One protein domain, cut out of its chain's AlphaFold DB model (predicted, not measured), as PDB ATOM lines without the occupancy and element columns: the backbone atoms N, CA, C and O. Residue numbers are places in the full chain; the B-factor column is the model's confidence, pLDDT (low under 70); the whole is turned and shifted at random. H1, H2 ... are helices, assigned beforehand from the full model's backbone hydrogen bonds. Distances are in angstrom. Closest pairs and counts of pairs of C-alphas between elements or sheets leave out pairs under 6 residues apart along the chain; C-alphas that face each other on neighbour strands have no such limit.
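Overview. This is residues 16 to 79 of the 243 residues of the protein "T5orf172 domain-containing protein" of Terriglobus roseus (UniProt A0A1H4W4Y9). Three short helices, H1, H2 and H3, stand side by side in a row, the chain turning back on itself from each to the next; a long loop, residues 56 to 69, then leads from H3 to a fourth helix, H4, which packs on no other helix. Residues 71 to 79, of which 71 to 78 belong to H4, stick out from the body. The printed part has 64 residues, with four named helices in the order H1, H2, H3, H4 and no named strand; the class is all helix. It is only just compact, close to loose, with a radius of gyration of the C-alphas of 12.7 A, and it spans 32 by 28 by 21 A.

Arrangement. H1, residues 16 to 27, and H2, residues 35 to 42, touch; their closest C-alphas are those of Ala 21 and Ala 42, 5.4 A apart. They form a helical hairpin, running opposite ways at a shallow tilt of 28 degrees. H2 and H3, residues 47 to 55, also touch, and their closest C-alphas are those of Phe 37 and Leu 50, 6.2 A apart. They form a second helical hairpin, running opposite ways at a shallow tilt of 12 degrees. H1 and H3 are apart. H4, residues 70 to 78, is apart from H1, H2 and H3. In H1, H2, H3 and H4 every pair of O i and N i+4 is within hydrogen-bond range.

Along the chain. H1 begins at C-alpha 16, (122.030, 112.542, 117.073), and is the longest helix, with 12 residues and 16.7 A from first to last C-alpha. H2 has 8 residues and measures 10.4 A, beginning at C-alpha 35, (138.990, 118.152, 126.505). H3 has 9 residues and measures 12.3 A. H4 has 9 residues and measures 12.5 A, and it ends at C-alpha 78, (143.029, 95.175, 110.966).

Size, cuts and confidence. The two C-alphas farthest apart are those of Gln 29 and Tyr 78, at 37.0 A, and the first and last printed C-alphas, of Val 16 and Glu 79, are 25.3 A apart. Without residues 71 to 79, which stand free, the body has 55 residues and spans 32 by 21 by 15 A. The printed part has no cut. The link from H1 to H2 is short, with 7 residues between them; that from H2 to H3 is tight, with 4; that from H3 to H4 is long, with 14. The mean pLDDT of the printed part is 82.4; residue 58, in the link from H3 to H4, is under 70, and H4 has a mean of 76.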
ATOM      1  N   VAL A  16     122.670 111.307 116.585       78.25
ATOM      2  CA  VAL A  16     122.030 112.542 117.073       78.25
ATOM      3  C   VAL A  16     122.412 112.821 118.528       78.25
ATOM      4  O   VAL A  16     122.671 113.959 118.900       78.25
ATOM      5  N   GLU A  17     122.499 111.779 119.353       80.06
ATOM      6  CA  GLU A  17     122.929 111.892 120.751       80.06
ATOM      7  C   GLU A  17     124.412 112.279 120.856       80.06
ATOM      8  O   GLU A  17     124.782 113.071 121.721       80.06
ATOM      9  N   ILE A  18     125.255 111.765 119.952       76.56
ATOM     10  CA  ILE A  18     126.668 112.160 119.854       76.56
ATOM     11  C   ILE A  18     126.780 113.625 119.416       76.56
ATOM     12  O   ILE A  18     127.542 114.381 120.012       76.56
ATOM     13  N   GLU A  19     126.023 114.041 118.399       81.06
ATOM     14  CA  GLU A  19     126.020 115.426 117.915       81.06
ATOM     15  C   GLU A  19     125.606 116.411 119.015       81.06
ATOM     16  O   GLU A  19     126.286 117.418 119.222       81.06
ATOM     17  N   ALA A  20     124.550 116.095 119.768       83.19
ATOM     18  CA  ALA A  20     124.109 116.900 120.902       83.19
ATOM     19  C   ALA A  20     125.196 116.998 121.987       83.19
ATOM     20  O   ALA A  20     125.564 118.101 122.384       83.19
ATOM     21  N   ALA A  21     125.792 115.872 122.392       82.12
ATOM     22  CA  ALA A  21     126.847 115.853 123.407       82.12
ATOM     23  C   ALA A  21     128.111 116.621 122.975       82.12
ATOM     24  O   ALA A  21     128.752 117.285 123.789       82.12
ATOM     25  N   VAL A  22     128.475 116.552 121.691       82.00
ATOM     26  CA  VAL A  22     129.593 117.330 121.132       82.00
ATOM     27  C   VAL A  22     129.247 118.820 121.071       82.00
ATOM     28  O   VAL A  22     130.117 119.651 121.328       82.00
ATOM     29  N   THR A  23     127.996 119.164 120.764       85.31
ATOM     30  CA  THR A  23     127.514 120.553 120.732       85.31
ATOM     31  C   THR A  23     127.542 121.183 122.121       85.31
ATOM     32  O   THR A  23     128.058 122.289 122.273       85.31
ATOM     33  N   ASP A  24     127.070 120.462 123.140       86.19
ATOM     34  CA  ASP A  24     127.121 120.912 124.533       86.19
ATOM     35  C   ASP A  24     128.571 121.113 124.995       86.19
ATOM     36  O   ASP A  24     128.910 122.158 125.547       86.19
ATOM     37  N   LEU A  25     129.462 120.167 124.673       85.81
ATOM     38  CA  LEU A  25     130.892 120.281 124.974       85.81
ATOM     39  C   LEU A  25     131.541 121.497 124.295       85.81
ATOM     40  O   LEU A  25     132.410 122.142 124.876       85.81
ATOM     41  N   ALA A  26     131.137 121.822 123.066       83.56
ATOM     42  CA  ALA A  26     131.660 122.975 122.337       83.56
ATOM     43  C   ALA A  26     131.208 124.323 122.930       83.56
ATOM     44  O   ALA A  26     131.863 125.338 122.690       83.56
ATOM     45  N   ALA A  27     130.111 124.342 123.693       84.25
ATOM     46  CA  ALA A  27     129.621 125.530 124.387       84.25
ATOM     47  C   ALA A  27     130.328 125.781 125.735       84.25
ATOM     48  O   ALA A  27     130.257 126.893 126.267       84.25
ATOM     49  N   GLU A  28     131.013 124.779 126.294       84.31
ATOM     50  CA  GLU A  28     131.800 124.914 127.522       84.31
ATOM     51  C   GLU A  28     133.103 125.706 127.299       84.31
ATOM     52  O   GLU A  28     133.627 125.835 126.190       84.31
ATOM     53  N   GLN A  29     133.681 126.233 128.384       88.19
ATOM     54  CA  GLN A  29     134.993 126.873 128.317       88.19
ATOM     55  C   GLN A  29     136.073 125.829 127.993       88.19
ATOM     56  O   GLN A  29     136.278 124.876 128.744       88.19
ATOM     57  N   PHE A  30     136.800 126.033 126.892       87.44
ATOM     58  CA  PHE A  30     137.803 125.079 126.423       87.44
ATOM     59  C   PHE A  30     138.933 124.857 127.441       87.44
ATOM     60  O   PHE A  30     139.679 125.779 127.780       87.44
ATOM     61  N   ASN A  31     139.107 123.605 127.872       86.19
ATOM     62  CA  ASN A  31     140.203 123.160 128.730       86.19
ATOM     63  C   ASN A  31     141.023 122.081 128.017       86.19
ATOM     64  O   ASN A  31     140.604 120.930 127.934       86.19
ATOM     65  N   ALA A  32     142.227 122.426 127.555       82.38
ATOM     66  CA  ALA A  32     143.083 121.518 126.789       82.38
ATOM     67  C   ALA A  32     143.468 120.219 127.530       82.38
ATOM     68  O   ALA A  32     143.748 119.216 126.878       82.38
ATOM     69  N   LEU A  33     143.482 120.221 128.870       84.62
ATOM     70  CA  LEU A  33     143.835 119.043 129.671       84.62
ATOM     71  C   LEU A  33     142.667 118.060 129.798       84.62
ATOM     72  O   LEU A  33     142.882 116.852 129.754       84.62
ATOM     73  N   GLU A  34     141.440 118.562 129.940       87.62
ATOM     74  CA  GLU A  34     140.248 117.720 130.116       87.62
ATOM     75  C   GLU A  34     139.523 117.412 128.803       87.62
ATOM     76  O   GLU A  34     138.885 116.361 128.690       87.62
ATOM     77  N   PHE A  35     139.678 118.266 127.788       88.56
ATOM     78  CA  PHE A  35     138.990 118.152 126.505       88.56
ATOM     79  C   PHE A  35     139.130 116.768 125.853       88.56
ATOM     80  O   PHE A  35     138.106 116.213 125.457       88.56
ATOM     81  N   PRO A  36     140.319 116.126 125.786       88.75
ATOM     82  CA  PRO A  36     140.426 114.781 125.222       88.75
ATOM     83  C   PRO A  36     139.547 113.752 125.943       88.75
ATOM     84  O   PRO A  36     139.011 112.847 125.312       88.75
ATOM     85  N   PHE A  37     139.367 113.874 127.259       89.75
ATOM     86  CA  PHE A  37     138.557 112.941 128.042       89.75
ATOM     87  C   PHE A  37     137.064 113.244 127.923       89.75
ATOM     88  O   PHE A  37     136.280 112.306 127.783       89.75
ATOM     89  N   GLN A  38     136.680 114.523 127.926       88.56
ATOM     90  CA  GLN A  38     135.299 114.959 127.696       88.56
ATOM     91  C   GLN A  38     134.826 114.575 126.290       88.56
ATOM     92  O   GLN A  38     133.751 114.005 126.126       88.56
ATOM     93  N   PHE A  39     135.678 114.778 125.283       88.31
ATOM     94  CA  PHE A  39     135.417 114.353 123.914       88.31
ATOM     95  C   PHE A  39     135.221 112.837 123.844       88.31
ATOM     96  O   PHE A  39     134.239 112.361 123.294       88.31
ATOM     97  N   LEU A  40     136.097 112.045 124.467       88.19
ATOM     98  CA  LEU A  40     135.926 110.590 124.508       88.19
ATOM     99  C   LEU A  40     134.654 110.148 125.247       88.19
ATOM    100  O   LEU A  40     134.048 109.156 124.842       88.19
ATOM    101  N   ALA A  41     134.242 110.863 126.293       87.75
ATOM    102  CA  ALA A  41     132.981 110.610 126.985       87.75
ATOM    103  C   ALA A  41     131.768 110.843 126.066       87.75
ATOM    104  O   ALA A  41     130.860 110.016 126.066       87.75
ATOM    105  N   ALA A  42     131.795 111.883 125.221       85.56
ATOM    106  CA  ALA A  42     130.746 112.155 124.229       85.56
ATOM    107  C   ALA A  42     130.591 111.032 123.179       85.56
ATOM    108  O   ALA A  42     129.513 110.839 122.627       85.56
ATOM    109  N   PHE A  43     131.644 110.240 122.944       83.62
ATOM    110  CA  PHE A  43     131.620 109.027 122.108       83.62
ATOM    111  C   PHE A  43     131.396 107.735 122.921       83.62
ATOM    112  O   PHE A  43     131.848 106.655 122.519       83.62
ATOM    113  N   ASP A  44     130.746 107.840 124.082       82.12
ATOM    114  CA  ASP A  44     130.351 106.722 124.948       82.12
ATOM    115  C   ASP A  44     131.540 105.859 125.437       82.12
ATOM    116  O   ASP A  44     131.468 104.637 125.634       82.12
ATOM    117  N   LYS A  45     132.719 106.472 125.638       85.06
ATOM    118  CA  LYS A  45     133.819 105.776 126.321       85.06
ATOM    119  C   LYS A  45     133.517 105.666 127.809       85.06
ATOM    120  O   LYS A  45     133.448 106.655 128.526       85.06
ATOM    121  N   LYS A  46     133.454 104.423 128.293       86.38
ATOM    122  CA  LYS A  46     133.237 104.096 129.712       86.38
ATOM    123  C   LYS A  46     134.187 104.857 130.639       86.38
ATOM    124  O   LYS A  46     135.402 104.846 130.427       86.38
ATOM    125  N   GLU A  47     133.649 105.343 131.754       83.81
ATOM    126  CA  GLU A  47     134.385 106.066 132.803       83.81
ATOM    127  C   GLU A  47     135.618 105.302 133.322       83.81
ATOM    128  O   GLU A  47     136.666 105.880 133.593       83.81
ATOM    129  N   THR A  48     135.554 103.969 133.390       85.12
ATOM    130  CA  THR A  48     136.706 103.129 133.766       85.12
ATOM    131  C   THR A  48     137.873 103.242 132.782       85.12
ATOM    132  O   THR A  48     139.037 103.189 133.179       85.12
ATOM    133  N   THR A  49     137.576 103.427 131.494       83.56
ATOM    134  CA  THR A  49     138.584 103.654 130.453       83.56
ATOM    135  C   THR A  49     139.146 105.065 130.573       83.56
ATOM    136  O   THR A  49     140.366 105.211 130.529       83.56
ATOM    137  N   LEU A  50     138.293 106.070 130.793       87.38
ATOM    138  CA  LEU A  50     138.711 107.464 130.970       87.38
ATOM    139  C   LEU A  50     139.645 107.622 132.175       87.38
ATOM    140  O   LEU A  50     140.735 108.164 132.030       87.38
ATOM    141  N   LYS A  51     139.299 107.041 133.332       87.69
ATOM    142  CA  LYS A  51     140.155 107.038 134.533       87.69
ATOM    143  C   LYS A  51     141.530 106.424 134.279       87.69
ATOM    144  O   LYS A  51     142.539 106.961 134.724       87.69
ATOM    145  N   ARG A  52     141.588 105.315 133.536       85.00
ATOM    146  CA  ARG A  52     142.860 104.677 133.170       85.00
ATOM    147  C   ARG A  52     143.689 105.548 132.223       85.00
ATOM    148  O   ARG A  52     144.904 105.596 132.370       85.00
ATOM    149  N   LEU A  53     143.050 106.218 131.262       85.25
ATOM    150  CA  LEU A  53     143.737 107.127 130.341       85.25
ATOM    151  C   LEU A  53     144.263 108.369 131.076       85.25
ATOM    152  O   LEU A  53     145.410 108.737 130.849       85.25
ATOM    153  N   ARG A  54     143.485 108.935 132.013       86.62
ATOM    154  CA  ARG A  54     143.912 110.040 132.893       86.62
ATOM    155  C   ARG A  54     145.117 109.672 133.756       86.62
ATOM    156  O   ARG A  54     146.017 110.482 133.923       86.62
ATOM    157  N   LYS A  55     145.154 108.443 134.281       85.06
ATOM    158  CA  LYS A  55     146.280 107.951 135.090       85.06
ATOM    159  C   LYS A  55     147.586 107.838 134.288       85.06
ATOM    160  O   LYS A  55     148.660 107.854 134.870       85.06
ATOM    161  N   GLY A  56     147.506 107.719 132.962       77.38
ATOM    162  CA  GLY A  56     148.675 107.723 132.079       77.38
ATOM    163  C   GLY A  56     149.424 106.390 131.967       77.38
ATOM    164  O   GLY A  56     150.108 106.194 130.971       77.38
ATOM    165  N   ASP A  57     149.223 105.430 132.883       70.25
ATOM    166  CA  ASP A  57     149.933 104.132 132.934       70.25
ATOM    167  C   ASP A  57     149.985 103.357 131.597       70.25
ATOM    168  O   ASP A  57     150.881 102.546 131.369       70.25
ATOM    169  N   SER A  58     148.996 103.553 130.718       68.62
ATOM    170  CA  SER A  58     148.876 102.842 129.437       68.62
ATOM    171  C   SER A  58     148.837 103.749 128.205       68.62
ATOM    172  O   SER A  58     148.583 103.250 127.108       68.62
ATOM    173  N   ASN A  59     149.008 105.063 128.368       80.06
ATOM    174  CA  ASN A  59     148.967 106.015 127.262       80.06
ATOM    175  C   ASN A  59     150.374 106.186 126.676       80.06
ATOM    176  O   ASN A  59     151.266 106.695 127.344       80.06
ATOM    177  N   LYS A  60     150.574 105.742 125.433       79.69
ATOM    178  CA  LYS A  60     151.872 105.786 124.738       79.69
ATOM    179  C   LYS A  60     151.975 106.941 123.734       79.69
ATOM    180  O   LYS A  60     152.692 106.816 122.748       79.69
ATOM    181  N   SER A  61     151.203 108.010 123.930       81.62
ATOM    182  CA  SER A  61     151.288 109.193 123.072       81.62
ATOM    183  C   SER A  61     152.625 109.905 123.285       81.62
ATOM    184  O   SER A  61     153.047 110.108 124.418       81.62
ATOM    185  N   ASP A  62     153.261 110.300 122.192       81.44
ATOM    186  CA  ASP A  62     154.447 111.166 122.126       81.44
ATOM    187  C   ASP A  62     154.093 112.666 122.156       81.44
ATOM    188  O   ASP A  62     154.943 113.516 122.409       81.44
ATOM    189  N   VAL A  63     152.817 112.992 121.945       80.19
ATOM    190  CA  VAL A  63     152.260 114.346 122.058       80.19
ATOM    191  C   VAL A  63     151.918 114.675 123.514       80.19
ATOM    192  O   VAL A  63     151.147 113.961 124.160       80.19
ATOM    193  N   VAL A  64     152.438 115.798 124.020       78.88
ATOM    194  CA  VAL A  64     152.124 116.320 125.362       78.88
ATOM    195  C   VAL A  64     150.624 116.615 125.470       78.88
ATOM    196  O   VAL A  64     150.072 117.349 124.656       78.88
ATOM    197  N   GLY A  65     149.955 116.021 126.463       76.31
ATOM    198  CA  GLY A  65     148.495 116.114 126.627       76.31
ATOM    199  C   GLY A  65     147.683 115.260 125.639       76.31
ATOM    200  O   GLY A  65     146.457 115.241 125.708       76.31
ATOM    201  N   GLY A  66     148.343 114.524 124.740       82.19
ATOM    202  CA  GLY A  66     147.698 113.637 123.777       82.19
ATOM    203  C   GLY A  66     147.211 112.335 124.412       82.19
ATOM    204  O   GLY A  66     147.880 111.753 125.267       82.19
ATOM    205  N   VAL A  67     146.053 111.841 123.969       87.81
ATOM    206  CA  VAL A  67     145.478 110.562 124.415       87.81
ATOM    207  C   VAL A  67     145.466 109.569 123.256       87.81
ATOM    208  O   VAL A  67     144.650 109.674 122.340       87.81
ATOM    209  N   LEU A  68     146.341 108.561 123.306       85.75
ATOM    210  CA  LEU A  68     146.445 107.549 122.255       85.75
ATOM    211  C   LEU A  68     145.539 106.341 122.531       85.75
ATOM    212  O   LEU A  68     145.805 105.507 123.402       85.75
ATOM    213  N   LEU A  69     144.500 106.167 121.710       86.19
ATOM    214  CA  LEU A  69     143.627 104.987 121.741       86.19
ATOM    215  C   LEU A  69     144.219 103.792 120.974       86.19
ATOM    216  O   LEU A  69     143.625 103.288 120.019       86.19
ATOM    217  N   GLN A  70     145.377 103.298 121.415       79.06
ATOM    218  CA  GLN A  70     146.181 102.310 120.681       79.06
ATOM    219  C   GLN A  70     145.405 101.045 120.265       79.06
ATOM    220  O   GLN A  70     145.509 100.607 119.124       79.06
ATOM    221  N   ARG A  71     144.594 100.461 121.158       77.94
ATOM    222  CA  ARG A  71     143.817  99.242 120.846       77.94
ATOM    223  C   ARG A  71     142.690  99.499 119.845       77.94
ATOM    224  O   ARG A  71     142.408  98.643 119.013       77.94
ATOM    225  N   SER A  72     142.045 100.664 119.929       78.69
ATOM    226  CA  SER A  72     140.999 101.056 118.978       78.69
ATOM    227  C   SER A  72     141.595 101.346 117.603       78.69
ATOM    228  O   SER A  72     141.044 100.884 116.610       78.69
ATOM    229  N   LEU A  73     142.751 102.016 117.561       77.69
ATOM    230  CA  LEU A  73     143.525 102.218 116.338       77.69
ATOM    231  C   LEU A  73     143.941 100.878 115.720       77.69
ATOM    232  O   LEU A  73     143.691 100.645 114.545       77.69
ATOM    233  N   GLN A  74     144.512  99.973 116.520       77.81
ATOM    234  CA  GLN A  74     144.912  98.643 116.068       77.81
ATOM    235  C   GLN A  74     143.728  97.896 115.447       77.81
ATOM    236  O   GLN A  74     143.824  97.443 114.314       77.81
ATOM    237  N   ARG A  75     142.585  97.819 116.137       77.12
ATOM    238  CA  ARG A  75     141.396  97.157 115.590       77.12
ATOM    239  C   ARG A  75     140.941  97.795 114.276       77.12
ATOM    240  O   ARG A  75     140.708  97.067 113.324       77.12
ATOM    241  N   ALA A  76     140.874  99.123 114.206       73.56
ATOM    242  CA  ALA A  76     140.459  99.821 112.993       73.56
ATOM    243  C   ALA A  76     141.406  99.591 111.798       73.56
ATOM    244  O   ALA A  76     140.956  99.655 110.659       73.56
ATOM    245  N   LEU A  77     142.690  99.314 112.051       70.25
ATOM    246  CA  LEU A  77     143.682  98.993 111.020       70.25
ATOM    247  C   LEU A  77     143.596  97.548 110.502       70.25
ATOM    248  O   LEU A  77     144.042  97.296 109.388       70.25
ATOM    249  N   TYR A  78     143.080  96.608 111.302       71.44
ATOM    250  CA  TYR A  78     143.029  95.175 110.966       71.44
ATOM    251  C   TYR A  78     141.613  94.666 110.635       71.44
ATOM    252  O   TYR A  78     141.450  93.489 110.326       71.44
ATOM    253  N   GLU A  79     140.583  95.514 110.717       73.25
ATOM    254  CA  GLU A  79     139.193  95.144 110.423       73.25
ATOM    255  C   GLU A  79     138.978  95.161 108.892       73.25
ATOM    256  O   GLU A  79     139.078  96.230 108.295       73.25
TER     257      GLU A  79